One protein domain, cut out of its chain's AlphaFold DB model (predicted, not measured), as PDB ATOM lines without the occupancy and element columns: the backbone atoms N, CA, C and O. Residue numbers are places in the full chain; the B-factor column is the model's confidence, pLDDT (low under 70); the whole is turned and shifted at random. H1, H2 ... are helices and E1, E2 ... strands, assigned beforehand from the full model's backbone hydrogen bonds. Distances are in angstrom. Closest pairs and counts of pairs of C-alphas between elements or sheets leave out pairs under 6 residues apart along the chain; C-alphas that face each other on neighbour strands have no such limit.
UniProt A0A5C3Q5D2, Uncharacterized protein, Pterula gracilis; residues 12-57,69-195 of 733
ATOM      1  N   ALA A  12      32.161 -60.743  28.788       52.72
ATOM      2  CA  ALA A  12      32.052 -61.351  27.465       52.72
ATOM      3  C   ALA A  12      32.158 -60.302  26.345       52.72
ATOM      4  O   ALA A  12      32.766 -60.561  25.303       52.72
ATOM      5  N   LEU A  13      31.635 -59.090  26.561       53.22
ATOM      6  CA  LEU A  13      31.796 -57.982  25.616       53.22
ATOM      7  C   LEU A  13      33.234 -57.472  25.555       53.22
ATOM      8  O   LEU A  13      33.795 -57.362  24.461       53.22
ATOM      9  N   THR A  14      33.856 -57.224  26.707       56.34
ATOM     10  CA  THR A  14      35.253 -56.775  26.781       56.34
ATOM     11  C   THR A  14      36.192 -57.780  26.109       56.34
ATOM     12  O   THR A  14      37.030 -57.397  25.291       56.34
ATOM     13  N   SER A  15      36.014 -59.080  26.363       60.12
ATOM     14  CA  SER A  15      36.821 -60.132  25.733       60.12
ATOM     15  C   SER A  15      36.568 -60.281  24.222       60.12
ATOM     16  O   SER A  15      37.531 -60.436  23.464       60.12
ATOM     17  N   LEU A  16      35.322 -60.149  23.745       61.59
ATOM     18  CA  LEU A  16      34.995 -60.160  22.310       61.59
ATOM     19  C   LEU A  16      35.627 -58.972  21.562       61.59
ATOM     20  O   LEU A  16      36.194 -59.149  20.478       61.59
ATOM     21  N   VAL A  17      35.551 -57.771  22.143       62.84
ATOM     22  CA  VAL A  17      36.147 -56.545  21.589       62.84
ATOM     23  C   VAL A  17      37.672 -56.659  21.564       62.84
ATOM     24  O   VAL A  17      38.276 -56.451  20.511       62.84
ATOM     25  N   LEU A  18      38.299 -57.088  22.665       63.66
ATOM     26  CA  LEU A  18      39.747 -57.323  22.726       63.66
ATOM     27  C   LEU A  18      40.217 -58.372  21.706       63.66
ATOM     28  O   LEU A  18      41.289 -58.206  21.120       63.66
ATOM     29  N   ARG A  19      39.430 -59.427  21.449       67.44
ATOM     30  CA  ARG A  19      39.765 -60.432  20.428       67.44
ATOM     31  C   ARG A  19      39.748 -59.833  19.020       67.44
ATOM     32  O   ARG A  19      40.740 -59.974  18.308       67.44
ATOM     33  N   LYS A  20      38.694 -59.096  18.646       66.25
ATOM     34  CA  LYS A  20      38.625 -58.416  17.337       66.25
ATOM     35  C   LYS A  20      39.716 -57.358  17.156       66.25
ATOM     36  O   LYS A  20      40.292 -57.261  16.077       66.25
ATOM     37  N   ILE A  21      40.052 -56.606  18.207       66.81
ATOM     38  CA  ILE A  21      41.165 -55.645  18.170       66.81
ATOM     39  C   ILE A  21      42.498 -56.369  17.921       66.81
ATOM     40  O   ILE A  21      43.291 -55.900  17.108       66.81
ATOM     41  N   LYS A  22      42.738 -57.530  18.548       67.88
ATOM     42  CA  LYS A  22      43.934 -58.354  18.282       67.88
ATOM     43  C   LYS A  22      43.961 -58.913  16.851       67.88
ATOM     44  O   LYS A  22      45.014 -58.870  16.219       67.88
ATOM     45  N   GLU A  23      42.827 -59.371  16.320       69.19
ATOM     46  CA  GLU A  23      42.690 -59.847  14.929       69.19
ATOM     47  C   GLU A  23      42.989 -58.727  13.903       69.19
ATOM     48  O   GLU A  23      43.758 -58.933  12.959       69.19
ATOM     49  N   TRP A  24      42.471 -57.510  14.116       63.94
ATOM     50  CA  TRP A  24      42.766 -56.339  13.272       63.94
ATOM     51  C   TRP A  24      44.201 -55.810  13.434       63.94
ATOM     52  O   TRP A  24      44.837 -55.405  12.457       63.94
ATOM     53  N   ALA A  25      44.758 -55.862  14.646       61.44
ATOM     54  CA  ALA A  25      46.152 -55.497  14.889       61.44
ATOM     55  C   ALA A  25      47.138 -56.447  14.186       61.44
ATOM     56  O   ALA A  25      48.240 -56.018  13.831       61.44
ATOM     57  N   ALA A  26      46.761 -57.710  13.965       63.22
ATOM     58  CA  ALA A  26      47.570 -58.702  13.257       63.22
ATOM     59  C   ALA A  26      47.573 -58.536  11.722       63.22
ATOM     60  O   ALA A  26      48.469 -59.056  11.066       63.22
ATOM     61  N   THR A  27      46.607 -57.809  11.145       61.06
ATOM     62  CA  THR A  27      46.424 -57.683   9.681       61.06
ATOM     63  C   THR A  27      46.904 -56.353   9.079       61.06
ATOM     64  O   THR A  27      46.966 -56.229   7.858       61.06
ATOM     65  N   SER A  28      47.282 -55.362   9.895       54.22
ATOM     66  CA  SER A  28      47.722 -54.039   9.409       54.22
ATOM     67  C   SER A  28      49.239 -53.950   9.177       54.22
ATOM     68  O   SER A  28      50.021 -54.045  10.121       54.22
ATOM     69  N   VAL A  29      49.642 -53.687   7.927       57.94
ATOM     70  CA  VAL A  29      51.053 -53.639   7.468       57.94
ATOM     71  C   VAL A  29      51.800 -52.361   7.895       57.94
ATOM     72  O   VAL A  29      53.024 -52.370   8.006       57.94
ATOM     73  N   GLN A  30      51.092 -51.268   8.194       60.41
ATOM     74  CA  GLN A  30      51.675 -50.061   8.792       60.41
ATOM     75  C   GLN A  30      50.916 -49.672  10.061       60.41
ATOM     76  O   GLN A  30      49.712 -49.426  10.029       60.41
ATOM     77  N   ARG A  31      51.640 -49.576  11.180       63.22
ATOM     78  CA  ARG A  31      51.133 -49.031  12.444       63.22
ATOM     79  C   ARG A  31      51.657 -47.607  12.613       63.22
ATOM     80  O   ARG A  31      52.863 -47.400  12.740       63.22
ATOM     81  N   LEU A  32      50.756 -46.626  12.609       67.50
ATOM     82  CA  LEU A  32      51.075 -45.270  13.055       67.50
ATOM     83  C   LEU A  32      51.033 -45.240  14.594       67.50
ATOM     84  O   LEU A  32      50.078 -45.767  15.161       67.50
ATOM     85  N   PRO A  33      52.026 -44.643  15.280       69.00
ATOM     86  CA  PRO A  33      52.030 -44.570  16.743       69.00
ATOM     87  C   PRO A  33      50.962 -43.611  17.294       69.00
ATOM     88  O   PRO A  33      50.501 -43.795  18.414       69.00
ATOM     89  N   PHE A  34      50.544 -42.618  16.500       74.94
ATOM     90  CA  PHE A  34      49.487 -41.662  16.833       74.94
ATOM     91  C   PHE A  34      48.622 -41.383  15.597       74.94
ATOM     92  O   PHE A  34      49.108 -41.442  14.466       74.94
ATOM     93  N   SER A  35      47.349 -41.047  15.810       79.94
ATOM     94  CA  SER A  35      46.393 -40.664  14.765       79.94
ATOM     95  C   SER A  35      45.540 -39.490  15.241       79.94
ATOM     96  O   SER A  35      45.290 -39.365  16.435       79.94
ATOM     97  N   ARG A  36      45.076 -38.643  14.314       78.31
ATOM     98  CA  ARG A  36      44.109 -37.562  14.597       78.31
ATOM     99  C   ARG A  36      42.652 -38.049  14.621       78.31
ATOM    100  O   ARG A  36      41.751 -37.254  14.865       78.31
ATOM    101  N   ASN A  37      42.407 -39.330  14.340       81.38
ATOM    102  CA  ASN A  37      41.063 -39.902  14.363       81.38
ATOM    103  C   ASN A  37      40.589 -40.077  15.811       81.38
ATOM    104  O   ASN A  37      41.231 -40.783  16.588       81.38
ATOM    105  N   VAL A  38      39.449 -39.477  16.150       80.25
ATOM    106  CA  VAL A  38      38.831 -39.588  17.478       80.25
ATOM    107  C   VAL A  38      38.074 -40.913  17.603       80.25
ATOM    108  O   VAL A  38      37.354 -41.315  16.686       80.25
ATOM    109  N   VAL A  39      38.209 -41.582  18.749       84.06
ATOM    110  CA  VAL A  39      37.411 -42.760  19.117       84.06
ATOM    111  C   VAL A  39      36.335 -42.323  20.107       84.06
ATOM    112  O   VAL A  39      36.638 -42.023  21.257       84.06
ATOM    113  N   CYS A  40      35.079 -42.287  19.665       80.50
ATOM    114  CA  CYS A  40      33.947 -41.943  20.527       80.50
ATOM    115  C   CYS A  40      33.363 -43.201  21.184       80.50
ATOM    116  O   CYS A  40      33.013 -44.158  20.488       80.50
ATOM    117  N   VAL A  41      33.209 -43.174  22.508       84.00
ATOM    118  CA  VAL A  41      32.545 -44.218  23.299       84.00
ATOM    119  C   VAL A  41      31.361 -43.573  24.021       84.00
ATOM    120  O   VAL A  41      31.571 -42.682  24.837       84.00
ATOM    121  N   SER A  42      30.133 -44.000  23.708       77.56
ATOM    122  CA  SER A  42      28.936 -43.632  24.483       77.56
ATOM    123  C   SER A  42      28.694 -44.693  25.551       77.56
ATOM    124  O   SER A  42      28.779 -45.888  25.251       77.56
ATOM    125  N   ILE A  43      28.412 -44.266  26.780       80.19
ATOM    126  CA  ILE A  43      28.072 -45.135  27.910       80.19
ATOM    127  C   ILE A  43      26.802 -44.567  28.538       80.19
ATOM    128  O   ILE A  43      26.786 -43.420  28.971       80.19
ATOM    129  N   GLU A  44      25.748 -45.374  28.586       74.81
ATOM    130  CA  GLU A  44      24.421 -44.972  29.054       74.81
ATOM    131  C   GLU A  44      23.991 -45.888  30.204       74.81
ATOM    132  O   GLU A  44      24.187 -47.105  30.149       74.81
ATOM    133  N   GLY A  45      23.416 -45.318  31.264       75.50
ATOM    134  CA  GLY A  45      22.994 -46.082  32.436       75.50
ATOM    135  C   GLY A  45      22.357 -45.217  33.531       75.50
ATOM    136  O   GLY A  45      22.645 -44.022  33.619       75.50
ATOM    137  N   PRO A  46      21.485 -45.797  34.376       71.31
ATOM    138  CA  PRO A  46      20.822 -45.064  35.448       71.31
ATOM    139  C   PRO A  46      21.835 -44.588  36.499       71.31
ATOM    140  O   PRO A  46      22.633 -45.374  37.004       71.31
ATOM    141  N   GLY A  47      21.779 -43.301  36.848       65.31
ATOM    142  CA  GLY A  47      22.656 -42.697  37.859       65.31
ATOM    143  C   GLY A  47      24.068 -42.341  37.379       65.31
ATOM    144  O   GLY A  47      24.877 -41.905  38.197       65.31
ATOM    145  N   LEU A  48      24.378 -42.487  36.085       65.19
ATOM    146  CA  LEU A  48      25.604 -41.926  35.514       65.19
ATOM    147  C   LEU A  48      25.448 -40.404  35.307       65.19
ATOM    148  O   LEU A  48      24.385 -39.965  34.865       65.19
ATOM    149  N   PRO A  49      26.475 -39.590  35.612       62.69
ATOM    150  CA  PRO A  49      26.460 -38.164  35.301       62.69
ATOM    151  C   PRO A  49      26.608 -37.931  33.790       62.69
ATOM    152  O   PRO A  49      27.395 -38.611  33.133       62.69
ATOM    153  N   ASP A  50      25.898 -36.934  33.257       65.31
ATOM    154  CA  ASP A  50      26.047 -36.494  31.865       65.31
ATOM    155  C   ASP A  50      27.319 -35.643  31.722       65.31
ATOM    156  O   ASP A  50      27.336 -34.441  31.995       65.31
ATOM    157  N   VAL A  51      28.432 -36.305  31.398       71.12
ATOM    158  CA  VAL A  51      29.757 -35.689  31.270       71.12
ATOM    159  C   VAL A  51      30.529 -36.278  30.093       71.12
ATOM    160  O   VAL A  51      30.654 -37.490  29.936       71.12
ATOM    161  N   SER A  52      31.110 -35.398  29.280       80.38
ATOM    162  CA  SER A  52      32.001 -35.777  28.180       80.38
ATOM    163  C   SER A  52      33.463 -35.668  28.610       80.38
ATOM    164  O   SER A  52      33.927 -34.588  28.975       80.38
ATOM    165  N   PHE A  53      34.209 -36.771  28.513       83.19
ATOM    166  CA  PHE A  53      35.658 -36.794  28.718       83.19
ATOM    167  C   PHE A  53      36.387 -36.980  27.386       83.19
ATOM    168  O   PHE A  53      35.990 -37.799  26.559       83.19
ATOM    169  N   ILE A  54      37.483 -36.243  27.200       87.50
ATOM    170  CA  ILE A  54      38.416 -36.427  26.085       87.50
ATOM    171  C   ILE A  54      39.745 -36.862  26.695       87.50
ATOM    172  O   ILE A  54      40.429 -36.053  27.319       87.50
ATOM    173  N   ASP A  55      40.092 -38.138  26.533       88.19
ATOM    174  CA  ASP A  55      41.433 -38.621  26.860       88.19
ATOM    175  C   ASP A  55      42.405 -38.224  25.740       88.19
ATOM    176  O   ASP A  55      42.087 -38.337  24.552       88.19
ATOM    177  N   LEU A  56      43.575 -37.711  26.118       88.50
ATOM    178  CA  LEU A  56      44.556 -37.144  25.195       88.50
ATOM    179  C   LEU A  56      45.869 -37.934  25.266       88.50
ATOM    180  O   LEU A  56      46.280 -38.330  26.357       88.50
ATOM    181  N   PRO A  57      46.585 -38.136  24.140       84.69
ATOM    182  CA  PRO A  57      47.803 -38.936  24.154       84.69
ATOM    183  C   PRO A  57      48.869 -38.374  25.103       84.69
ATOM    184  O   PRO A  57      49.168 -37.178  25.091       84.69
ATOM    185  N   ILE A  69      56.738 -35.693  18.294       82.44
ATOM    186  CA  ILE A  69      56.543 -34.906  19.527       82.44
ATOM    187  C   ILE A  69      55.700 -33.653  19.244       82.44
ATOM    188  O   ILE A  69      54.829 -33.292  20.039       82.44
ATOM    189  N   GLU A  70      55.930 -33.009  18.100       84.69
ATOM    190  CA  GLU A  70      55.179 -31.834  17.662       84.69
ATOM    191  C   GLU A  70      53.745 -32.204  17.265       84.69
ATOM    192  O   GLU A  70      52.806 -31.544  17.700       84.69
ATOM    193  N   LEU A  71      53.546 -33.306  16.529       84.50
ATOM    194  CA  LEU A  71      52.212 -33.804  16.179       84.50
ATOM    195  C   LEU A  71      51.344 -34.052  17.423       84.50
ATOM    196  O   LEU A  71      50.185 -33.638  17.443       84.50
ATOM    197  N   VAL A  72      51.899 -34.701  18.452       85.81
ATOM    198  CA  VAL A  72      51.195 -34.951  19.721       85.81
ATOM    199  C   VAL A  72      50.924 -33.640  20.463       85.81
ATOM    200  O   VAL A  72      49.805 -33.417  20.919       85.81
ATOM    201  N   SER A  73      51.905 -32.733  20.526       86.19
ATOM    202  CA  SER A  73      51.744 -31.432  21.197       86.19
ATOM    203  C   SER A  73      50.673 -30.563  20.526       86.19
ATOM    204  O   SER A  73      49.827 -29.999  21.214       86.19
ATOM    205  N   ASN A  74      50.654 -30.510  19.190       87.56
ATOM    206  CA  ASN A  74      49.660 -29.777  18.404       87.56
ATOM    207  C   ASN A  74      48.263 -30.407  18.506       87.56
ATOM    208  O   ASN A  74      47.272 -29.682  18.558       87.56
ATOM    209  N   MET A  75      48.169 -31.740  18.587       86.19
ATOM    210  CA  MET A  75      46.906 -32.438  18.851       86.19
ATOM    211  C   MET A  75      46.347 -32.041  20.223       86.19
ATOM    212  O   MET A  75      45.218 -31.556  20.294       86.19
ATOM    213  N   VAL A  76      47.155 -32.146  21.286       88.75
ATOM    214  CA  VAL A  76      46.777 -31.721  22.645       88.75
ATOM    215  C   VAL A  76      46.339 -30.255  22.653       88.75
ATOM    216  O   VAL A  76      45.224 -29.970  23.085       88.75
ATOM    217  N   LEU A  77      47.159 -29.345  22.107       89.75
ATOM    218  CA  LEU A  77      46.854 -27.912  22.012       89.75
ATOM    219  C   LEU A  77      45.513 -27.644  21.319       89.75
ATOM    220  O   LEU A  77      44.719 -26.866  21.841       89.75
ATOM    221  N   SER A  78      45.224 -28.320  20.202       87.94
ATOM    222  CA  SER A  78      43.969 -28.127  19.461       87.94
ATOM    223  C   SER A  78      42.715 -28.494  20.266       87.94
ATOM    224  O   SER A  78      41.678 -27.858  20.097       87.94
ATOM    225  N   HIS A  79      42.813 -29.460  21.188       86.62
ATOM    226  CA  HIS A  79      41.709 -29.825  22.076       86.62
ATOM    227  C   HIS A  79      41.607 -28.899  23.298       86.62
ATOM    228  O   HIS A  79      40.501 -28.513  23.668       86.62
ATOM    229  N   ILE A  80      42.732 -28.487  23.903       90.00
ATOM    230  CA  ILE A  80      42.716 -27.639  25.115       90.00
ATOM    231  C   ILE A  80      42.521 -26.136  24.839       90.00
ATOM    232  O   ILE A  80      42.272 -25.370  25.773       90.00
ATOM    233  N   GLN A  81      42.615 -25.689  23.582       87.12
ATOM    234  CA  GLN A  81      42.304 -24.310  23.175       87.12
ATOM    235  C   GLN A  81      40.808 -23.965  23.254       87.12
ATOM    236  O   GLN A  81      40.476 -22.790  23.391       87.12
ATOM    237  N   GLY A  82      39.916 -24.957  23.170       80.25
ATOM    238  CA  GLY A  82      38.466 -24.744  23.204       80.25
ATOM    239  C   GLY A  82      37.899 -24.426  24.594       80.25
ATOM    240  O   GLY A  82      38.613 -24.389  25.600       80.25
ATOM    241  N   ASN A  83      36.576 -24.251  24.652       80.75
ATOM    242  CA  ASN A  83      35.812 -24.081  25.892       80.75
ATOM    243  C   ASN A  83      35.730 -25.410  26.668       80.75
ATOM    244  O   ASN A  83      34.713 -26.096  26.647       80.75
ATOM    245  N   CYS A  84      36.821 -25.789  27.332       85.62
ATOM    246  CA  CYS A  84      36.918 -27.005  28.136       85.62
ATOM    247  C   CYS A  84      37.667 -26.766  29.457       85.62
ATOM    248  O   CYS A  84      38.553 -25.902  29.544       85.62
ATOM    249  N   LEU A  85      37.356 -27.580  30.469       89.12
ATOM    250  CA  LEU A  85      38.187 -27.725  31.665       89.12
ATOM    251  C   LEU A  85      39.426 -28.564  31.330       89.12
ATOM    252  O   LEU A  85      39.327 -29.584  30.653       89.12
ATOM    253  N   ILE A  86      40.593 -28.141  31.814       91.06
ATOM    254  CA  ILE A  86      41.867 -28.836  31.604       91.06
ATOM    255  C   ILE A  86      42.238 -29.561  32.897       91.06
ATOM    256  O   ILE A  86      42.507 -28.921  33.915       91.06
ATOM    257  N   LEU A  87      42.285 -30.893  32.853       91.00
ATOM    258  CA  LEU A  87      42.735 -31.725  33.968       91.00
ATOM    259  C   LEU A  87      44.194 -32.139  33.739       91.00
ATOM    260  O   LEU A  87      44.485 -32.947  32.862       91.00
ATOM    261  N   VAL A  88      45.123 -31.575  34.513       91.06
ATOM    262  CA  VAL A  88      46.559 -31.875  34.399       91.06
ATOM    263  C   VAL A  88      46.939 -32.900  35.459       91.06
ATOM    264  O   VAL A  88      47.098 -32.558  36.632       91.06
ATOM    265  N   THR A  89      47.084 -34.161  35.057       89.75
ATOM    266  CA  THR A  89      47.553 -35.240  35.933       89.75
ATOM    267  C   THR A  89      49.077 -35.210  36.065       89.75
ATOM    268  O   THR A  89      49.800 -35.081  35.078       89.75
ATOM    269  N   ILE A  90      49.575 -35.294  37.299       89.12
ATOM    270  CA  ILE A  90      51.003 -35.232  37.632       89.12
ATOM    271  C   ILE A  90      51.323 -36.347  38.641       89.12
ATOM    272  O   ILE A  90      50.658 -36.436  39.679       89.12
ATOM    273  N   PRO A  91      52.306 -37.223  38.384       88.19
ATOM    274  CA  PRO A  91      52.791 -38.169  39.383       88.19
ATOM    275  C   PRO A  91      53.684 -37.450  40.405       88.19
ATOM    276  O   PRO A  91      54.598 -36.713  40.047       88.19
ATOM    277  N   MET A  92      53.446 -37.682  41.695       86.25
ATOM    278  CA  MET A  92      54.193 -37.035  42.782       86.25
ATOM    279  C   MET A  92      55.637 -37.541  42.938       86.25
ATOM    280  O   MET A  92      56.414 -36.948  43.686       86.25
ATOM    281  N   THR A  93      55.992 -38.621  42.237       83.56
ATOM    282  CA  THR A  93      57.362 -39.143  42.112       83.56
ATOM    283  C   THR A  93      58.287 -38.217  41.328       83.56
ATOM    284  O   THR A  93      59.502 -38.286  41.501       83.56
ATOM    285  N   ASP A  94      57.716 -37.370  40.475       83.12
ATOM    286  CA  ASP A  94      58.444 -36.561  39.506       83.12
ATOM    287  C   ASP A  94      58.525 -35.102  39.991       83.12
ATOM    288  O   ASP A  94      57.944 -34.731  41.011       83.12
ATOM    289  N   ASP A  95      59.240 -34.245  39.263       80.06
ATOM    290  CA  ASP A  95      59.247 -32.803  39.535       80.06
ATOM    291  C   ASP A  95      58.095 -32.099  38.793       80.06
ATOM    292  O   ASP A  95      57.780 -32.463  37.656       80.06
ATOM    293  N   ILE A  96      57.492 -31.078  39.411       79.50
ATOM    294  CA  ILE A  96      56.417 -30.266  38.818       79.50
ATOM    295  C   ILE A  96      56.931 -29.406  37.657       79.50
ATOM    296  O   ILE A  96      56.252 -29.287  36.635       79.50
ATOM    297  N   ASP A  97      58.147 -28.865  37.771       78.88
ATOM    298  CA  ASP A  97      58.724 -27.962  36.767       78.88
ATOM    299  C   ASP A  97      59.091 -28.691  35.460       78.88
ATOM    300  O   ASP A  97      59.117 -28.088  34.383       78.88
ATOM    301  N   ASN A  98      59.273 -30.013  35.524       79.25
ATOM    302  CA  ASN A  98      59.542 -30.868  34.365       79.25
ATOM    303  C   ASN A  98      58.264 -31.343  33.634       79.25
ATOM    304  O   ASN A  98      58.350 -32.011  32.601       79.25
ATOM    305  N   GLN A  99      57.062 -30.989  34.110       83.56
ATOM    306  CA  GLN A  99      55.803 -31.462  33.524       83.56
ATOM    307  C   GLN A  99      55.400 -30.682  32.264       83.56
ATOM    308  O   GLN A  99      54.761 -29.625  32.325       83.56
ATOM    309  N   LYS A 100      55.673 -31.259  31.083       84.00
ATOM    310  CA  LYS A 100      55.225 -30.710  29.784       84.00
ATOM    311  C   LYS A 100      53.719 -30.406  29.739       84.00
ATOM    312  O   LYS A 100      53.330 -29.406  29.141       84.00
ATOM    313  N   ALA A 101      52.881 -31.222  30.384       86.38
ATOM    314  CA  ALA A 101      51.425 -31.043  30.383       86.38
ATOM    315  C   ALA A 101      51.007 -29.728  31.058       86.38
ATOM    316  O   ALA A 101      50.193 -28.979  30.518       86.38
ATOM    317  N   LEU A 102      51.643 -29.393  32.184       86.50
ATOM    318  CA  LEU A 102      51.410 -28.141  32.898       86.50
ATOM    319  C   LEU A 102      51.900 -26.927  32.091       86.50
ATOM    320  O   LEU A 102      51.267 -25.873  32.116       86.50
ATOM    321  N   LYS A 103      52.989 -27.083  31.324       87.31
ATOM    322  CA  LYS A 103      53.483 -26.053  30.398       87.31
ATOM    323  C   LYS A 103      52.508 -25.789  29.242       87.31
ATOM    324  O   LYS A 103      52.252 -24.623  28.956       87.31
ATOM    325  N   LEU A 104      51.944 -26.826  28.613       89.12
ATOM    326  CA  LEU A 104      50.936 -26.657  27.552       89.12
ATOM    327  C   LEU A 104      49.631 -26.055  28.098       89.12
ATOM    328  O   LEU A 104      49.093 -25.130  27.496       89.12
ATOM    329  N   ALA A 105      49.161 -26.498  29.270       89.19
ATOM    330  CA  ALA A 105      47.986 -25.910  29.919       89.19
ATOM    331  C   ALA A 105      48.177 -24.404  30.193       89.19
ATOM    332  O   ALA A 105      47.325 -23.593  29.840       89.19
ATOM    333  N   ARG A 106      49.345 -24.005  30.716       87.44
ATOM    334  CA  ARG A 106      49.711 -22.594  30.940       87.44
ATOM    335  C   ARG A 106      49.775 -21.744  29.667       87.44
ATOM    336  O   ARG A 106      49.606 -20.534  29.766       87.44
ATOM    337  N   GLN A 107      50.012 -22.329  28.490       89.38
ATOM    338  CA  GLN A 107      49.984 -21.585  27.221       89.38
ATOM    339  C   GLN A 107      48.559 -21.176  26.814       89.38
ATOM    340  O   GLN A 107      48.393 -20.141  26.177       89.38
ATOM    341  N   VAL A 108      47.540 -21.959  27.192       89.88
ATOM    342  CA  VAL A 108      46.125 -21.731  26.825       89.88
ATOM    343  C   VAL A 108      45.243 -21.246  27.986       89.88
ATOM    344  O   VAL A 108      44.101 -20.835  27.769       89.88
ATOM    345  N   ASP A 109      45.749 -21.302  29.218       89.19
ATOM    346  CA  ASP A 109      45.164 -20.716  30.428       89.19
ATOM    347  C   ASP A 109      46.280 -20.205  31.370       89.19
ATOM    348  O   ASP A 109      46.551 -20.809  32.412       89.19
ATOM    349  N   PRO A 110      46.940 -19.072  31.043       86.75
ATOM    350  CA  PRO A 110      47.982 -18.482  31.894       86.75
ATOM    351  C   PRO A 110      47.492 -18.108  33.300       86.75
ATOM    352  O   PRO A 110      48.285 -17.985  34.229       86.75
ATOM    353  N   THR A 111      46.179 -17.909  33.454       82.88
ATOM    354  CA  THR A 111      45.521 -17.530  34.711       82.88
ATOM    355  C   THR A 111      45.097 -18.714  35.583       82.88
ATOM    356  O   THR A 111      44.625 -18.500  36.700       82.88
ATOM    357  N   GLY A 112      45.195 -19.949  35.080       83.81
ATOM    358  CA  GLY A 112      44.706 -21.146  35.763       83.81
ATOM    359  C   GLY A 112      43.216 -21.083  36.136       83.81
ATOM    360  O   GLY A 112      42.831 -21.602  37.184       83.81
ATOM    361  N   LYS A 113      42.383 -20.397  35.336       84.75
ATOM    362  CA  LYS A 113      40.942 -20.209  35.587       84.75
ATOM    363  C   LYS A 113      40.122 -21.478  35.376       84.75
ATOM    364  O   LYS A 113      39.119 -21.633  36.074       84.75
ATOM    365  N   ARG A 114      40.550 -22.323  34.429       87.75
ATOM    366  CA  ARG A 114      39.895 -23.560  33.960       87.75
ATOM    367  C   ARG A 114      40.818 -24.786  34.032       87.75
ATOM    368  O   ARG A 114      40.470 -25.849  33.527       87.75
ATOM    369  N   THR A 115      41.988 -24.638  34.657       90.12
ATOM    370  CA  THR A 115      43.016 -25.680  34.791       90.12
ATOM    371  C   THR A 115      43.076 -26.222  36.220       90.12
ATOM    372  O   THR A 115      43.420 -25.490  37.150       90.12
ATOM    373  N   ILE A 116      42.789 -27.514  36.388       90.62
ATOM    374  CA  ILE A 116      42.853 -28.248  37.661       90.62
ATOM    375  C   ILE A 116      44.079 -29.163  37.639       90.62
ATOM    376  O   ILE A 116      44.241 -29.963  36.718       90.62
ATOM    377  N   GLY A 117      44.933 -29.077  38.661       90.38
ATOM    378  CA  GLY A 117      46.042 -30.016  38.836       90.38
ATOM    379  C   GLY A 117      45.623 -31.229  39.666       90.38
ATOM    380  O   GLY A 117      45.032 -31.064  40.732       90.38
ATOM    381  N   VAL A 118      45.949 -32.442  39.219       92.06
ATOM    382  CA  VAL A 118      45.683 -33.692  39.951       92.06
ATOM    383  C   VAL A 118      46.988 -34.429  40.204       92.06
ATOM    384  O   VAL A 118      47.591 -35.007  39.303       92.06
ATOM    385  N   LEU A 119      47.404 -34.421  41.460       90.75
ATOM    386  CA  LEU A 119      48.549 -35.149  41.970       90.75
ATOM    387  C   LEU A 119      48.157 -36.615  42.205       90.75
ATOM    388  O   LEU A 119      47.115 -36.913  42.795       90.75
ATOM    389  N   THR A 120      48.992 -37.527  41.722       90.38
ATOM    390  CA  THR A 120      48.779 -38.983  41.753       90.38
ATOM    391  C   THR A 120      50.007 -39.694  42.324       90.38
ATOM    392  O   THR A 120      51.089 -39.111  42.377       90.38
ATOM    393  N   LYS A 121      49.853 -40.958  42.739       88.00
ATOM    394  CA  LYS A 121      50.906 -41.761  43.394       88.00
ATOM    395  C   LYS A 121      51.467 -41.150  44.708       88.00
ATOM    396  O   LYS A 121      52.687 -41.155  44.893       88.00
ATOM    397  N   PRO A 122      50.636 -40.606  45.627       86.75
ATOM    398  CA  PRO A 122      51.118 -40.058  46.906       86.75
ATOM    399  C   PRO A 122      51.745 -41.116  47.827       86.75
ATOM    400  O   PRO A 122      52.547 -40.789  48.695       86.75
ATOM    401  N   ASP A 123      51.364 -42.375  47.634       84.81
ATOM    402  CA  ASP A 123      51.827 -43.583  48.315       84.81
ATOM    403  C   ASP A 123      53.276 -43.967  47.961       84.81
ATOM    404  O   ASP A 123      53.979 -44.532  48.796       84.81
ATOM    405  N   MET A 124      53.759 -43.598  46.769       82.56
ATOM    406  CA  MET A 124      55.137 -43.870  46.337       82.56
ATOM    407  C   MET A 124      56.175 -42.904  46.942       82.56
ATOM    408  O   MET A 124      57.379 -43.082  46.739       82.56
ATOM    409  N   LEU A 125      55.743 -41.870  47.674       77.94
ATOM    410  CA  LEU A 125      56.643 -40.917  48.321       77.94
ATOM    411  C   LEU A 125      57.140 -41.427  49.678       77.94
ATOM    412  O   LEU A 125      56.422 -41.437  50.676       77.94
ATOM    413  N   ASN A 126      58.436 -41.730  49.752       67.94
ATOM    414  CA  ASN A 126      59.110 -41.987  51.023       67.94
ATOM    415  C   ASN A 126      59.042 -40.749  51.941       67.94
ATOM    416  O   ASN A 126      59.467 -39.661  51.551       67.94
ATOM    417  N   MET A 127      58.635 -40.923  53.207       60.16
ATOM    418  CA  MET A 127      58.460 -39.829  54.190       60.16
ATOM    419  C   MET A 127      59.725 -39.001  54.508       60.16
ATOM    420  O   MET A 127      59.654 -38.002  55.221       60.16
ATOM    421  N   ARG A 128      60.897 -39.398  53.995       55.44
ATOM    422  CA  ARG A 128      62.170 -38.666  54.119       55.44
ATOM    423  C   ARG A 128      62.517 -37.811  52.890       55.44
ATOM    424  O   ARG A 128      63.570 -37.180  52.886       55.44
ATOM    425  N   HIS A 129      61.677 -37.788  51.854       63.81
ATOM    426  CA  HIS A 129      61.951 -37.048  50.621       63.81
ATOM    427  C   HIS A 129      61.717 -35.539  50.799       63.81
ATOM    428  O   HIS A 129      60.658 -35.116  51.265       63.81
ATOM    429  N   SER A 130      62.678 -34.707  50.389       66.44
ATOM    430  CA  SER A 130      62.585 -33.241  50.493       66.44
ATOM    431  C   SER A 130      61.384 -32.668  49.729       66.44
ATOM    432  O   SER A 130      60.711 -31.768  50.236       66.44
ATOM    433  N   SER A 131      61.047 -33.245  48.567       69.56
ATOM    434  CA  SER A 131      59.901 -32.832  47.739       69.56
ATOM    435  C   SER A 131      58.539 -32.998  48.419       69.56
ATOM    436  O   SER A 131      57.581 -32.361  47.995       69.56
ATOM    437  N   LEU A 132      58.424 -33.792  49.492       74.88
ATOM    438  CA  LEU A 132      57.164 -33.940  50.230       74.88
ATOM    439  C   LEU A 132      56.683 -32.596  50.804       74.88
ATOM    440  O   LEU A 132      55.494 -32.294  50.759       74.88
ATOM    441  N   LYS A 133      57.611 -31.746  51.274       76.88
ATOM    442  CA  LYS A 133      57.285 -30.390  51.748       76.88
ATOM    443  C   LYS A 133      56.807 -29.479  50.611       76.88
ATOM    444  O   LYS A 133      55.869 -28.720  50.823       76.88
ATOM    445  N   ASN A 134      57.411 -29.601  49.426       80.00
ATOM    446  CA  ASN A 134      57.020 -28.856  48.223       80.00
ATOM    447  C   ASN A 134      55.607 -29.256  47.759       80.00
ATOM    448  O   ASN A 134      54.750 -28.413  47.523       80.00
ATOM    449  N   TRP A 135      55.298 -30.554  47.730       82.94
ATOM    450  CA  TRP A 135      53.953 -31.010  47.375       82.94
ATOM    451  C   TRP A 135      52.876 -30.546  48.363       82.94
ATOM    452  O   TRP A 135      51.785 -30.159  47.945       82.94
ATOM    453  N   VAL A 136      53.183 -30.517  49.663       81.75
ATOM    454  CA  VAL A 136      52.268 -29.976  50.679       81.75
ATOM    455  C   VAL A 136      52.067 -28.460  50.516       81.75
ATOM    456  O   VAL A 136      50.927 -28.005  50.635       81.75
ATOM    457  N   SER A 137      53.103 -27.671  50.189       80.38
ATOM    458  CA  SER A 137      52.936 -26.227  49.930       80.38
ATOM    459  C   SER A 137      52.152 -25.945  48.641       80.38
ATOM    460  O   SER A 137      51.291 -25.063  48.642       80.38
ATOM    461  N   ILE A 138      52.345 -26.749  47.588       82.81
ATOM    462  CA  ILE A 138      51.569 -26.700  46.336       82.81
ATOM    463  C   ILE A 138      50.075 -26.978  46.588       82.81
ATOM    464  O   ILE A 138      49.223 -26.209  46.140       82.81
ATOM    465  N   ILE A 139      49.729 -28.019  47.359       83.50
ATOM    466  CA  ILE A 139      48.327 -28.319  47.730       83.50
ATOM    467  C   ILE A 139      47.736 -27.209  48.620       83.50
ATOM    468  O   ILE A 139      46.560 -26.862  48.481       83.50
ATOM    469  N   ALA A 140      48.544 -26.616  49.504       78.69
ATOM    470  CA  ALA A 140      48.150 -25.479  50.338       78.69
ATOM    471  C   ALA A 140      48.028 -24.145  49.569       78.69
ATOM    472  O   ALA A 140      47.596 -23.149  50.153       78.69
ATOM    473  N   GLY A 141      48.401 -24.103  48.283       74.69
ATOM    474  CA  GLY A 141      48.375 -22.892  47.456       74.69
ATOM    475  C   GLY A 141      49.433 -21.850  47.836       74.69
ATOM    476  O   GLY A 141      49.226 -20.662  47.597       74.69
ATOM    477  N   ARG A 142      50.544 -22.271  48.455       67.56
ATOM    478  CA  ARG A 142      51.628 -21.405  48.945       67.56
ATOM    479  C   ARG A 142      52.966 -21.679  48.241       67.56
ATOM    480  O   ARG A 142      53.916 -21.990  48.945       67.56
ATOM    481  N   ASP A 143      53.035 -21.606  46.905       63.81
ATOM    482  CA  ASP A 143      54.277 -21.384  46.116       63.81
ATOM    483  C   ASP A 143      53.974 -21.272  44.585       63.81
ATOM    484  O   ASP A 143      52.789 -21.307  44.237       63.81
ATOM    485  N   PRO A 144      54.932 -21.031  43.646       58.16
ATOM    486  CA  PRO A 144      54.755 -20.125  42.488       58.16
ATOM    487  C   PRO A 144      53.988 -20.700  41.277       58.16
ATOM    488  O   PRO A 144      54.192 -20.294  40.131       58.16
ATOM    489  N   HIS A 145      53.083 -21.644  41.512       62.00
ATOM    490  CA  HIS A 145      52.237 -22.277  40.508       62.00
ATOM    491  C   HIS A 145      50.777 -21.803  40.647       62.00
ATOM    492  O   HIS A 145      49.951 -22.539  41.188       62.00
ATOM    493  N   PRO A 146      50.425 -20.586  40.174       60.25
ATOM    494  CA  PRO A 146      49.066 -20.072  40.292       60.25
ATOM    495  C   PRO A 146      48.091 -20.904  39.448       60.25
ATOM    496  O   PRO A 146      48.057 -20.805  38.224       60.25
ATOM    497  N   SER A 147      47.264 -21.699  40.123       67.44
ATOM    498  CA  SER A 147      45.992 -22.194  39.598       67.44
ATOM    499  C   SER A 147      44.877 -21.687  40.505       67.44
ATOM    500  O   SER A 147      44.932 -21.875  41.722       67.44
ATOM    501  N   ARG A 148      43.854 -21.054  39.918       75.50
ATOM    502  CA  ARG A 148      42.685 -20.541  40.651       75.50
ATOM    503  C   ARG A 148      41.875 -21.682  41.269       75.50
ATOM    504  O   ARG A 148      41.299 -21.522  42.341       75.50
ATOM    505  N   LEU A 149      41.844 -22.830  40.593       82.31
ATOM    506  CA  LEU A 149      41.162 -24.043  41.049       82.31
ATOM    507  C   LEU A 149      42.068 -24.869  41.986       82.31
ATOM    508  O   LEU A 149      41.599 -25.522  42.925       82.31
ATOM    509  N   GLY A 150      43.382 -24.735  41.812       86.44
ATOM    510  CA  GLY A 150      44.429 -25.328  42.632       86.44
ATOM    511  C   GLY A 150      44.689 -26.799  42.312       86.44
ATOM    512  O   GLY A 150      44.258 -27.329  41.286       86.44
ATOM    513  N   PHE A 151      45.410 -27.450  43.220       89.00
ATOM    514  CA  PHE A 151      45.792 -28.853  43.101       89.00
ATOM    515  C   PHE A 151      44.931 -29.738  44.009       89.00
ATOM    516  O   PHE A 151      44.538 -29.327  45.104       89.00
ATOM    517  N   PHE A 152      44.647 -30.948  43.539       91.25
ATOM    518  CA  PHE A 152      44.029 -32.045  44.281       91.25
ATOM    519  C   PHE A 152      45.013 -33.211  44.352       91.25
ATOM    520  O   PHE A 152      45.836 -33.364  43.456       91.25
ATOM    521  N   CYS A 153      44.932 -34.047  45.381       90.81
ATOM    522  CA  CYS A 153      45.734 -35.261  45.508       90.81
ATOM    523  C   CYS A 153      44.812 -36.476  45.600       90.81
ATOM    524  O   CYS A 153      43.901 -36.490  46.426       90.81
ATOM    525  N   THR A 154      45.039 -37.490  44.764       91.88
ATOM    526  CA  THR A 154      44.229 -38.718  44.738       91.88
ATOM    527  C   THR A 154      45.106 -39.955  44.874       91.88
ATOM    528  O   THR A 154      46.211 -40.007  44.323       91.88
ATOM    529  N   ARG A 155      44.596 -40.972  45.574       89.88
ATOM    530  CA  ARG A 155      45.165 -42.321  45.541       89.88
ATOM    531  C   ARG A 155      44.320 -43.160  44.586       89.88
ATOM    532  O   ARG A 155      43.093 -43.211  44.683       89.88
ATOM    533  N   GLN A 156      44.994 -43.805  43.647       88.75
ATOM    534  CA  GLN A 156      44.395 -44.804  42.764       88.75
ATOM    535  C   GLN A 156      44.860 -46.197  43.215       88.75
ATOM    536  O   GLN A 156      45.853 -46.272  43.943       88.75
ATOM    537  N   PRO A 157      44.179 -47.284  42.806       86.12
ATOM    538  CA  PRO A 157      44.665 -48.641  43.035       86.12
ATOM    539  C   PRO A 157      46.133 -48.783  42.620       86.12
ATOM    540  O   PRO A 157      46.528 -48.302  41.549       86.12
ATOM    541  N   ASP A 158      46.934 -49.422  43.464       84.56
ATOM    542  CA  ASP A 158      48.278 -49.869  43.101       84.56
ATOM    543  C   ASP A 158      48.209 -51.182  42.295       84.56
ATOM    544  O   ASP A 158      47.129 -51.687  41.974       84.56
ATOM    545  N   ASP A 159      49.356 -51.717  41.882       83.88
ATOM    546  CA  ASP A 159      49.376 -52.918  41.039       83.88
ATOM    547  C   ASP A 159      48.978 -54.186  41.811       83.88
ATOM    548  O   ASP A 159      48.422 -55.107  41.218       83.88
ATOM    549  N   GLN A 160      49.165 -54.212  43.137       82.31
ATOM    550  CA  GLN A 160      48.682 -55.295  43.996       82.31
ATOM    551  C   GLN A 160      47.150 -55.249  44.087       82.31
ATOM    552  O   GLN A 160      46.487 -56.272  43.930       82.31
ATOM    553  N   ASP A 161      46.580 -54.059  44.281       85.12
ATOM    554  CA  ASP A 161      45.136 -53.815  44.269       85.12
ATOM    555  C   ASP A 161      44.487 -54.186  42.925       85.12
ATOM    556  O   ASP A 161      43.402 -54.766  42.917       85.12
ATOM    557  N   ARG A 162      45.158 -53.910  41.794       82.62
ATOM    558  CA  ARG A 162      44.710 -54.351  40.458       82.62
ATOM    559  C   ARG A 162      44.744 -55.870  40.299       82.62
ATOM    560  O   ARG A 162      43.800 -56.427  39.763       82.62
ATOM    561  N   ILE A 163      45.808 -56.536  40.752       85.88
ATOM    562  CA  ILE A 163      45.925 -58.007  40.699       85.88
ATOM    563  C   ILE A 163      44.851 -58.688  41.564       85.88
ATOM    564  O   ILE A 163      44.417 -59.792  41.251       85.88
ATOM    565  N   ASN A 164      44.413 -58.023  42.634       85.62
ATOM    566  CA  ASN A 164      43.360 -58.495  43.529       85.62
ATOM    567  C   ASN A 164      41.930 -58.144  43.054       85.62
ATOM    568  O   ASN A 164      40.994 -58.383  43.815       85.62
ATOM    569  N   ASP A 165      41.758 -57.553  41.862       82.75
ATOM    570  CA  ASP A 165      40.467 -57.139  41.277       82.75
ATOM    571  C   ASP A 165      39.548 -56.361  42.252       82.75
ATOM    572  O   ASP A 165      38.332 -56.570  42.297       82.75
ATOM    573  N   ILE A 166      40.115 -55.445  43.056       87.75
ATOM    574  CA  ILE A 166      39.319 -54.702  44.049       87.75
ATOM    575  C   ILE A 166      38.229 -53.847  43.389       87.75
ATOM    576  O   ILE A 166      38.432 -53.206  42.354       87.75
ATOM    577  N   THR A 167      37.064 -53.773  44.030       86.31
ATOM    578  CA  THR A 167      35.943 -52.979  43.525       86.31
ATOM    579  C   THR A 167      36.225 -51.476  43.612       86.31
ATOM    580  O   THR A 167      37.000 -50.995  44.444       86.31
ATOM    581  N   HIS A 168      35.523 -50.681  42.797       81.62
ATOM    582  CA  HIS A 168      35.607 -49.218  42.871       81.62
ATOM    583  C   HIS A 168      35.245 -48.660  44.259       81.62
ATOM    584  O   HIS A 168      35.827 -47.658  44.674       81.62
ATOM    585  N   ALA A 169      34.325 -49.299  44.989       84.62
ATOM    586  CA  ALA A 169      33.959 -48.891  46.345       84.62
ATOM    587  C   ALA A 169      35.110 -49.130  47.339       84.62
ATOM    588  O   ALA A 169      35.473 -48.227  48.095       84.62
ATOM    589  N   GLU A 170      35.745 -50.303  47.286       87.81
ATOM    590  CA  GLU A 170      36.903 -50.641  48.125       87.81
ATOM    591  C   GLU A 170      38.111 -49.751  47.814       87.81
ATOM    592  O   GLU A 170      38.779 -49.283  48.735       87.81
ATOM    593  N   ALA A 171      38.356 -49.435  46.538       87.12
ATOM    594  CA  ALA A 171      39.403 -48.497  46.136       87.12
ATOM    595  C   ALA A 171      39.210 -47.104  46.765       87.12
ATOM    596  O   ALA A 171      40.176 -46.488  47.221       87.12
ATOM    597  N   ARG A 172      37.964 -46.611  46.845       89.69
ATOM    598  CA  ARG A 172      37.656 -45.323  47.492       89.69
ATOM    599  C   ARG A 172      37.740 -45.407  49.017       89.69
ATOM    600  O   ARG A 172      38.248 -44.473  49.629       89.69
ATOM    601  N   ALA A 173      37.355 -46.528  49.627       88.75
ATOM    602  CA  ALA A 173      37.570 -46.756  51.058       88.75
ATOM    603  C   ALA A 173      39.071 -46.767  51.425       88.75
ATOM    604  O   ALA A 173      39.474 -46.112  52.386       88.75
ATOM    605  N   LYS A 174      39.918 -47.428  50.618       89.25
ATOM    606  CA  LYS A 174      41.385 -47.415  50.776       89.25
ATOM    607  C   LYS A 174      41.999 -46.027  50.557       89.25
ATOM    608  O   LYS A 174      42.962 -45.679  51.238       89.25
ATOM    609  N   GLU A 175      41.459 -45.232  49.632       92.25
ATOM    610  CA  GLU A 175      41.870 -43.837  49.427       92.25
ATOM    611  C   GLU A 175      41.573 -42.969  50.661       92.25
ATOM    612  O   GLU A 175      42.456 -42.238  51.109       92.25
ATOM    613  N   VAL A 176      40.369 -43.078  51.236       88.94
ATOM    614  CA  VAL A 176      39.993 -42.347  52.459       88.94
ATOM    615  C   VAL A 176      40.894 -42.752  53.626       88.94
ATOM    616  O   VAL A 176      41.556 -41.888  54.198       88.94
ATOM    617  N   ALA A 177      41.019 -44.055  53.904       89.94
ATOM    618  CA  ALA A 177      41.877 -44.561  54.978       89.94
ATOM    619  C   ALA A 177      43.338 -44.093  54.828       89.94
ATOM    620  O   ALA A 177      43.958 -43.657  55.795       89.94
ATOM    621  N   PHE A 178      43.885 -44.089  53.606       89.12
ATOM    622  CA  PHE A 178      45.239 -43.586  53.353       89.12
ATOM    623  C   PHE A 178      45.419 -42.123  53.784       89.12
ATOM    624  O   PHE A 178      46.384 -41.813  54.484       89.12
ATOM    625  N   PHE A 179      44.503 -41.233  53.392       89.62
ATOM    626  CA  PHE A 179      44.587 -39.811  53.737       89.62
ATOM    627  C   PHE A 179      44.223 -39.514  55.205       89.62
ATOM    628  O   PHE A 179      44.603 -38.461  55.720       89.62
ATOM    629  N   GLU A 180      43.531 -40.425  55.893       88.62
ATOM    630  CA  GLU A 180      43.216 -40.321  57.323       88.62
ATOM    631  C   GLU A 180      44.293 -40.911  58.243       88.62
ATOM    632  O   GLU A 180      44.457 -40.426  59.365       88.62
ATOM    633  N   ASP A 181      45.065 -41.902  57.790       86.50
ATOM    634  CA  ASP A 181      46.076 -42.584  58.609       86.50
ATOM    635  C   ASP A 181      47.526 -42.195  58.318       86.50
ATOM    636  O   ASP A 181      48.379 -42.342  59.197       86.50
ATOM    637  N   THR A 182      47.817 -41.634  57.143       84.19
ATOM    638  CA  THR A 182      49.194 -41.364  56.705       84.19
ATOM    639  C   THR A 182      49.572 -39.891  56.887       84.19
ATOM    640  O   THR A 182      48.955 -39.001  56.302       84.19
ATOM    641  N   GLU A 183      50.630 -39.603  57.649       80.38
ATOM    642  CA  GLU A 183      51.245 -38.264  57.666       80.38
ATOM    643  C   GLU A 183      52.026 -37.999  56.363       80.38
ATOM    644  O   GLU A 183      52.638 -38.924  55.829       80.38
ATOM    645  N   PRO A 184      52.046 -36.766  55.816       78.94
ATOM    646  CA  PRO A 184      51.550 -35.504  56.378       78.94
ATOM    647  C   PRO A 184      50.076 -35.206  56.032       78.94
ATOM    648  O   PRO A 184      49.596 -34.091  56.237       78.94
ATOM    649  N   TRP A 185      49.364 -36.161  55.428       84.06
ATOM    650  CA  TRP A 185      48.006 -35.962  54.917       84.06
ATOM    651  C   TRP A 185      46.971 -35.907  56.042       84.06
ATOM    652  O   TRP A 185      46.112 -35.023  56.043       84.06
ATOM    653  N   LYS A 186      47.127 -36.780  57.044       81.00
ATOM    654  CA  LYS A 186      46.317 -36.845  58.267       81.00
ATOM    655  C   LYS A 186      46.239 -35.496  58.992       81.00
ATOM    656  O   LYS A 186      45.132 -35.037  59.296       81.00
ATOM    657  N   GLY A 187      47.389 -34.845  59.201       75.31
ATOM    658  CA  GLY A 187      47.511 -33.511  59.796       75.31
ATOM    659  C   GLY A 187      47.231 -32.324  58.858       75.31
ATOM    660  O   GLY A 187      47.340 -31.175  59.289       75.31
ATOM    661  N   SER A 188      46.879 -32.549  57.586       79.44
ATOM    662  CA  SER A 188      46.690 -31.468  56.611       79.44
ATOM    663  C   SER A 188      45.435 -30.631  56.876       79.44
ATOM    664  O   SER A 188      44.318 -31.145  56.975       79.44
ATOM    665  N   THR A 189      45.591 -29.304  56.861       77.12
ATOM    666  CA  THR A 189      44.485 -28.330  56.902       77.12
ATOM    667  C   THR A 189      43.629 -28.322  55.631       77.12
ATOM    668  O   THR A 189      42.558 -27.718  55.614       77.12
ATOM    669  N   HIS A 190      44.068 -28.986  54.556       80.44
ATOM    670  CA  HIS A 190      43.453 -28.913  53.228       80.44
ATOM    671  C   HIS A 190      42.731 -30.206  52.819       80.44
ATOM    672  O   HIS A 190      42.755 -30.578  51.649       80.44
ATOM    673  N   LYS A 191      42.035 -30.877  53.752       81.19
ATOM    674  CA  LYS A 191      41.314 -32.143  53.483       81.19
ATOM    675  C   LYS A 191      40.350 -32.087  52.285       81.19
ATOM    676  O   LYS A 191      40.238 -33.064  51.560       81.19
ATOM    677  N   ARG A 192      39.743 -30.927  51.986       85.12
ATOM    678  CA  ARG A 192      38.910 -30.709  50.776       85.12
ATOM    679  C   ARG A 192      39.670 -30.782  49.436       85.12
ATOM    680  O   ARG A 192      39.044 -30.674  48.391       85.12
ATOM    681  N   ARG A 193      40.997 -30.934  49.450       87.06
ATOM    682  CA  ARG A 193      41.852 -31.162  48.270       87.06
ATOM    683  C   ARG A 193      42.432 -32.582  48.221       87.06
ATOM    684  O   ARG A 193      43.210 -32.878  47.320       87.06
ATOM    685  N   LEU A 194      42.087 -33.444  49.177       89.81
ATOM    686  CA  LEU A 194      42.571 -34.821  49.270       89.81
ATOM    687  C   LEU A 194      41.421 -35.791  48.966       89.81
ATOM    688  O   LEU A 194      40.309 -35.617  49.460       89.81
ATOM    689  N   GLY A 195      41.698 -36.814  48.163       89.44
ATOM    690  CA  GLY A 195      40.723 -37.811  47.734       89.44
ATOM    691  C   GLY A 195      39.988 -37.457  46.438       89.44
ATOM    692  O   GLY A 195      39.888 -36.299  46.027       89.44
TER     693      GLY A 195
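This is residues 12 to 57 and 69 to 195 of the 733 residues of an uncharacterized protein of Pterula gracilis (UniProt A0A5C3Q5D2). A small wall of three parallel strands has two helices, H3 and H4, over one of its faces, while H2 packs on H3, and H5 and H6 follow beyond E3. Away from this body the first helix, H1, sticks out as part of residues 12 to 33, and so does the loop of residues 43 to 51. The 173 printed residues hold six named helices and three named strands in the order H1 H2 E1 H3 E2 H4 E3 H5 H6; the sheet's order is E1 E2 E3. The class is mostly helix, though under half of the residues are in named elements. The whole is only just loose, close to compact, with a radius of gyration of the C-alphas of 19.1 A and spans of 54 by 40 by 35 A.

The inner strand E2, residues 115 to 120, is parallel to the edge strand E1, residues 86 to 91, at 24 degrees, with N 90 and O 118 within hydrogen-bond range at 2.8 A. The other edge strand, E3, residues 151 to 153, is parallel to E2 at 25 degrees, with N 119 and O 152 2.7 A apart. H3, residues 100 to 108, is on the sheet at a height of 9.2 A, over E1 and along the strands; the closest C-alphas of H3 and E1 are those of Leu 102 and Val 88, 6.3 A apart. H4, residues 131 to 139, is on the same face at a height of 10.5 A, over E3, and runs only just along the strands, at 29.9 degrees to E3 on the local plane; its closest C-alpha pair with E3 is Ile 139 and Phe 151, 5.3 A. E1, H3, E2 and E2, H4, E3 are strand-helix-strand units, two parallel neighbours joined through a helix, each with a right-handed crossover, and H3 and H4 with the sheet make two layers. H2, residues 69 to 80, touches H3 at a steep tilt of 47 degrees, the same way, closest at the C-alphas of Leu 77 and Leu 104, 7.0 A. H5, residues 159 to 163, and H6, residues 168 to 181, are not on the sheet and are only just apart, closest at 8.0 A. H1, residues 12 to 27, touches no helix. Every O i to N i+4 pair is within hydrogen-bond range in H2, H4, H5 and H6; H1 has 11 of 12 and H3 4 of 5.

H1 is 23.2 A long and begins at C-alpha 12, (32.052, -61.351, 27.465). H2 measures 16.6 A, E1 16.3 A, E2 16.1 A. E1 begins at C-alpha 86, (41.867, -28.836, 31.604). H6 is 20.0 A long and ends at C-alpha 181, (46.076, -42.584, 58.609).

The C-alphas of Val 29 and Gly 187, the two farthest apart, are 56.2 A from each other. Residues 58 to 68 are not printed, and C-alphas 57 and 69 are 10.7 A apart across the cut. Of the links printed whole, H4 to E3 is long. Mean pLDDT of the printed part is 79.9, with residues 12 to 33, 47 to 50, 126 to 131 and 142 to 147 under 70.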